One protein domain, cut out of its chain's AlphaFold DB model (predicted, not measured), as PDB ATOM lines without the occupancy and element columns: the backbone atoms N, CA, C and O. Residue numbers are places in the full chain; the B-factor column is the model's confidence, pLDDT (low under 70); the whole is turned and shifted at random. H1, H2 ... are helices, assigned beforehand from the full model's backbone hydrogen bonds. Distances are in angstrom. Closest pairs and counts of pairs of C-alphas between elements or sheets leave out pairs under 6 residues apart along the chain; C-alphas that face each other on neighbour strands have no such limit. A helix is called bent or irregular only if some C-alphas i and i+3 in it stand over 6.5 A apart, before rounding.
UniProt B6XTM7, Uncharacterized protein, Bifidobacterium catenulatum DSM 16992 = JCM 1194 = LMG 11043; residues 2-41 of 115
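What this domain is: This is residues 2 to 41 of the 115 residues of an uncharacterized protein of Bifidobacterium catenulatum DSM 16992 = JCM 1194 = LMG 11043 (UniProt B6XTM7). Three short helices are strung along a chain that makes an open loop: H1 and H3 meet on one side of it, and H2 sits off at the far end, where residues 16 to 21 stick out on their own. From H2 the chain folds back through residues 23 to 30 to H3, and a tail of residues 35 to 41 follows H3. The printed part has 40 residues with three named helices, in the order H1, H2, H3, and no named strand; the class is all helix, though under half of the residues, 17 of 40, are in named elements. The whole is only just compact, close to loose, with a radius of gyration of the C-alphas of 10.3 A and spans of 30 by 22 by 18 A.

Where its parts are: Start at Phe 2 and go on to C-alpha 6 at (32.357, 9.955, 101.592), where H1 begins; it covers residues 6 to 12, and its first and last C-alphas are 10.1 A apart. Next find C-alpha 17 at (47.025, 1.956, 87.044), the first of H2, residues 17 to 22, which also measures 10.1 A from first to last C-alpha. H2 is irregular: C-alphas 18 and 21 are 7.4 A apart, against about 5 A in a regular helix. Then look for H3, residues 31 to 34, with 5.4 A from first to last C-alpha; it ends at C-alpha 34 at (39.135, 14.296, 98.102).

How they stand to each other: Look first at H1 and H3, which touch, with 8 pairs of C-alphas within 8 A. Their closest C-alphas are those of Leu 8 and Trp 34, 4.8 A apart, and their centres are 8.5 A apart. H2 touches no helix: H1 and H2 are apart, and so are H2 and H3. Residues 16 to 21, of which 17 to 21 belong to H2, stand free. In the backbone of H1 you will find every O i to N i+4 pair within hydrogen-bond range; in H2 it is 0 of 2, beside 2 of 3 O i to N i+3 pairs; H3 is too short for an O i to N i+4 pair, and its one O i to N i+3 pair is within range.

The domain as a whole: The two C-alphas farthest apart are those of Arg 3 and Tyr 18, at 30.6 A, and from Phe 2 to Pro 41 the C-alphas are 21.5 A apart. The printed part has no cut. The link from H1 to H2 is tight, with 4 residues, and the link from H2 to H3 is short, with 8 residues. In the B-factor column the mean pLDDT of the printed part is 86.4, and no printed residue is under 70.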
ATOM      1  N   PHE A   2      31.246  20.129 102.627       82.00
ATOM      2  CA  PHE A   2      30.820  18.726 102.711       82.00
ATOM      3  C   PHE A   2      30.756  18.294 104.175       82.00
ATOM      4  O   PHE A   2      31.730  18.456 104.905       82.00
ATOM      5  N   ARG A   3      29.605  17.766 104.602       86.94
ATOM      6  CA  ARG A   3      29.416  17.249 105.965       86.94
ATOM      7  C   ARG A   3      29.912  15.812 106.111       86.94
ATOM      8  O   ARG A   3      30.465  15.467 107.146       86.94
ATOM      9  N   ASP A   4      29.715  15.000 105.073       89.06
ATOM     10  CA  ASP A   4      30.234  13.638 104.984       89.06
ATOM     11  C   ASP A   4      31.374  13.589 103.960       89.06
ATOM     12  O   ASP A   4      31.197  13.936 102.789       89.06
ATOM     13  N   ARG A   5      32.549  13.141 104.411       83.75
ATOM     14  CA  ARG A   5      33.740  12.974 103.570       83.75
ATOM     15  C   ARG A   5      33.546  11.946 102.454       83.75
ATOM     16  O   ARG A   5      34.213  12.045 101.432       83.75
ATOM     17  N   LYS A   6      32.626  10.988 102.608       86.19
ATOM     18  CA  LYS A   6      32.357   9.955 101.592       86.19
ATOM     19  C   LYS A   6      31.920  10.552 100.258       86.19
ATOM     20  O   LYS A   6      32.232   9.990  99.218       86.19
ATOM     21  N   HIS A   7      31.245  11.702 100.279       90.00
ATOM     22  CA  HIS A   7      30.835  12.389  99.054       90.00
ATOM     23  C   HIS A   7      32.022  12.954  98.268       90.00
ATOM     24  O   HIS A   7      31.961  13.001  97.046       90.00
ATOM     25  N   LEU A   8      33.099  13.360  98.951       89.06
ATOM     26  CA  LEU A   8      34.324  13.806  98.288       89.06
ATOM     27  C   LEU A   8      35.021  12.626  97.614       89.06
ATOM     28  O   LEU A   8      35.302  12.701  96.425       89.06
ATOM     29  N   ALA A   9      35.206  11.531  98.357       85.12
ATOM     30  CA  ALA A   9      35.794  10.308  97.824       85.12
ATOM     31  C   ALA A   9      35.008   9.793  96.611       85.12
ATOM     32  O   ALA A   9      35.587   9.602  95.557       85.12
ATOM     33  N   ALA A  10      33.681   9.668  96.710       86.44
ATOM     34  CA  ALA A  10      32.853   9.171  95.608       86.44
ATOM     35  C   ALA A  10      32.900  10.044  94.340       86.44
ATOM     36  O   ALA A  10      32.653   9.541  93.249       86.44
ATOM     37  N   PHE A  11      33.165  11.347  94.475       89.81
ATOM     38  CA  PHE A  11      33.195  12.270  93.342       89.81
ATOM     39  C   PHE A  11      34.582  12.378  92.697       89.81
ATOM     40  O   PHE A  11      34.680  12.473  91.477       89.81
ATOM     41  N   TYR A  12      35.644  12.388  93.508       88.94
ATOM     42  CA  TYR A  12      37.014  12.622  93.043       88.94
ATOM     43  C   TYR A  12      37.856  11.344  92.927       88.94
ATOM     44  O   TYR A  12      38.939  11.400  92.346       88.94
ATOM     45  N   SER A  13      37.400  10.199  93.452       82.31
ATOM     46  CA  SER A  13      38.150   8.943  93.362       82.31
ATOM     47  C   SER A  13      38.419   8.573  91.909       82.31
ATOM     48  O   SER A  13      37.503   8.519  91.087       82.31
ATOM     49  N   SER A  14      39.673   8.250  91.621       81.19
ATOM     50  CA  SER A  14      40.093   7.641  90.365       81.19
ATOM     51  C   SER A  14      41.068   6.510  90.679       81.19
ATOM     52  O   SER A  14      41.852   6.631  91.616       81.19
ATOM     53  N   ASP A  15      41.010   5.423  89.906       82.81
ATOM     54  CA  ASP A  15      41.920   4.272  90.024       82.81
ATOM     55  C   ASP A  15      42.798   4.149  88.766       82.81
ATOM     56  O   ASP A  15      42.588   3.269  87.924       82.81
ATOM     57  N   PRO A  16      43.728   5.094  88.538       87.19
ATOM     58  CA  PRO A  16      44.677   4.956  87.454       87.19
ATOM     59  C   PRO A  16      45.744   3.917  87.812       87.19
ATOM     60  O   PRO A  16      46.313   3.925  88.901       87.19
ATOM     61  N   GLU A  17      46.090   3.070  86.845       90.31
ATOM     62  CA  GLU A  17      47.025   1.956  87.044       90.31
ATOM     63  C   GLU A  17      48.394   2.388  87.602       90.31
ATOM     64  O   GLU A  17      48.969   1.684  88.426       90.31
ATOM     65  N   TYR A  18      48.883   3.576  87.228       89.69
ATOM     66  CA  TYR A  18      50.176   4.109  87.674       89.69
ATOM     67  C   TYR A  18      50.202   4.603  89.132       89.69
ATOM     68  O   TYR A  18      51.273   4.955  89.622       89.69
ATOM     69  N   LEU A  19      49.057   4.669  89.822       89.00
ATOM     70  CA  LEU A  19      48.986   5.025  91.247       89.00
ATOM     71  C   LEU A  19      48.752   3.822  92.159       89.00
ATOM     72  O   LEU A  19      48.692   4.013  93.368       89.00
ATOM     73  N   ARG A  20      48.642   2.599  91.622       86.19
ATOM     74  CA  ARG A  20      48.330   1.401  92.423       86.19
ATOM     75  C   ARG A  20      49.314   1.171  93.567       86.19
ATOM     76  O   ARG A  20      48.881   0.864  94.667       86.19
ATOM     77  N   ASP A  21      50.600   1.416  93.331       88.25
ATOM     78  CA  ASP A  21      51.653   1.257  94.347       88.25
ATOM     79  C   ASP A  21      51.644   2.371  95.411       88.25
ATOM     80  O   ASP A  21      52.280   2.249  96.454       88.25
ATOM     81  N   ALA A  22      50.953   3.482  95.137       85.19
ATOM     82  CA  ALA A  22      50.802   4.626  96.036       85.19
ATOM     83  C   ALA A  22      49.379   4.733  96.615       85.19
ATOM     84  O   ALA A  22      49.066   5.697  97.321       85.19
ATOM     85  N   ALA A  23      48.498   3.783  96.284       80.88
ATOM     86  CA  ALA A  23      47.130   3.751  96.771       80.88
ATOM     87  C   ALA A  23      47.109   3.588  98.296       80.88
ATOM     88  O   ALA A  23      48.015   3.012  98.893       80.88
ATOM     89  N   ALA A  24      46.075   4.133  98.936       79.44
ATOM     90  CA  ALA A  24      45.969   4.083 100.385       79.44
ATOM     91  C   ALA A  24      45.637   2.652 100.805       79.44
ATOM     92  O   ALA A  24      44.629   2.091 100.372       79.44
ATOM     93  N   GLU A  25      46.446   2.079 101.689       77.94
ATOM     94  CA  GLU A  25      46.165   0.780 102.289       77.94
ATOM     95  C   GLU A  25      45.541   0.954 103.678       77.94
ATOM     96  O   GLU A  25      45.687   1.983 104.334       77.94
ATOM     97  N   ASN A  26      44.809  -0.057 104.152       78.88
ATOM     98  CA  ASN A  26      44.364  -0.160 105.551       78.88
ATOM     99  C   ASN A  26      43.570   1.045 106.108       78.88
ATOM    100  O   ASN A  26      43.554   1.286 107.315       78.88
ATOM    101  N   GLY A  27      42.862   1.780 105.245       74.38
ATOM    102  CA  GLY A  27      42.043   2.929 105.648       74.38
ATOM    103  C   GLY A  27      42.823   4.233 105.833       74.38
ATOM    104  O   GLY A  27      42.290   5.178 106.426       74.38
ATOM    105  N   GLU A  28      44.059   4.296 105.335       83.44
ATOM    106  CA  GLU A  28      44.823   5.534 105.218       83.44
ATOM    107  C   GLU A  28      44.106   6.568 104.336       83.44
ATOM    108  O   GLU A  28      43.247   6.254 103.512       83.44
ATOM    109  N   ILE A  29      44.429   7.844 104.548       83.62
ATOM    110  CA  ILE A  29      43.817   8.951 103.813       83.62
ATOM    111  C   ILE A  29      44.799   9.441 102.755       83.62
ATOM    112  O   ILE A  29      45.782  10.105 103.086       83.62
ATOM    113  N   ASN A  30      44.454   9.221 101.487       87.50
ATOM    114  CA  ASN A  30      45.102   9.877 100.359       87.50
ATOM    115  C   ASN A  30      44.301  11.104  99.918       87.50
ATOM    116  O   ASN A  30      43.192  11.020  99.398       87.50
ATOM    117  N   TYR A  31      44.873  12.291 100.124       87.88
ATOM    118  CA  TYR A  31      44.165  13.560  99.919       87.88
ATOM    119  C   TYR A  31      43.818  13.879  98.459       87.88
ATOM    120  O   TYR A  31      42.994  14.771  98.239       87.88
ATOM    121  N   TRP A  32      44.427  13.201  97.480       87.06
ATOM    122  CA  TRP A  32      44.045  13.344  96.072       87.06
ATOM    123  C   TRP A  32      42.687  12.713  95.764       87.06
ATOM    124  O   TRP A  32      42.053  13.090  94.790       87.06
ATOM    125  N   GLU A  33      42.185  11.814  96.613       87.44
ATOM    126  CA  GLU A  33      40.843  11.249  96.448       87.44
ATOM    127  C   GLU A  33      39.742  12.213  96.898       87.44
ATOM    128  O   GLU A  33      38.562  11.932  96.715       87.44
ATOM    129  N   TRP A  34      40.092  13.335  97.536       89.31
ATOM    130  CA  TRP A  34      39.135  14.296  98.102       89.31
ATOM    131  C   TRP A  34      39.166  15.658  97.405       89.31
ATOM    132  O   TRP A  34      38.640  16.642  97.931       89.31
ATOM    133  N   GLY A  35      39.799  15.741  96.239       88.69
ATOM    134  CA  GLY A  35      39.873  16.969  95.469       88.69
ATOM    135  C   GLY A  35      40.420  16.740  94.071       88.69
ATOM    136  O   GLY A  35      40.749  15.631  93.681       88.69
ATOM    137  N   ILE A  36      40.522  17.825  93.315       90.69
ATOM    138  CA  ILE A  36      40.959  17.779  91.915       90.69
ATOM    139  C   ILE A  36      42.478  17.612  91.750       90.69
ATOM    140  O   ILE A  36      42.958  17.260  90.677       90.69
ATOM    141  N   GLU A  37      43.253  17.909  92.791       92.19
ATOM    142  CA  GLU A  37      44.713  17.935  92.727       92.19
ATOM    143  C   GLU A  37      45.309  16.592  93.154       92.19
ATOM    144  O   GLU A  37      45.128  16.173  94.299       92.19
ATOM    145  N   LEU A  38      46.100  15.980  92.269       90.19
ATOM    146  CA  LEU A  38      46.919  14.815  92.606       90.19
ATOM    147  C   LEU A  38      48.118  15.217  93.482       90.19
ATOM    148  O   LEU A  38      48.237  14.804  94.634       90.19
ATOM    149  N   THR A  39      48.979  16.096  92.959       91.88
ATOM    150  CA  THR A  39      50.117  16.660  93.696       91.88
ATOM    151  C   THR A  39      49.706  17.951  94.385       91.88
ATOM    152  O   THR A  39      49.214  18.879  93.742       91.88
ATOM    153  N   ARG A  40      49.963  18.056  95.692       91.50
ATOM    154  CA  ARG A  40      49.638  19.251  96.480       91.50
ATOM    155  C   ARG A  40      50.681  19.533  97.562       91.50
ATOM    156  O   ARG A  40      51.209  18.598  98.158       91.50
ATOM    157  N   PRO A  41      50.951  20.811  97.882       94.38
ATOM    158  CA  PRO A  41      51.821  21.154  98.999       94.38
ATOM    159  C   PRO A  41      51.156  20.824 100.344       94.38
ATOM    160  O   PRO A  41      49.926  20.745 100.450       94.38
TER     161      PRO A  41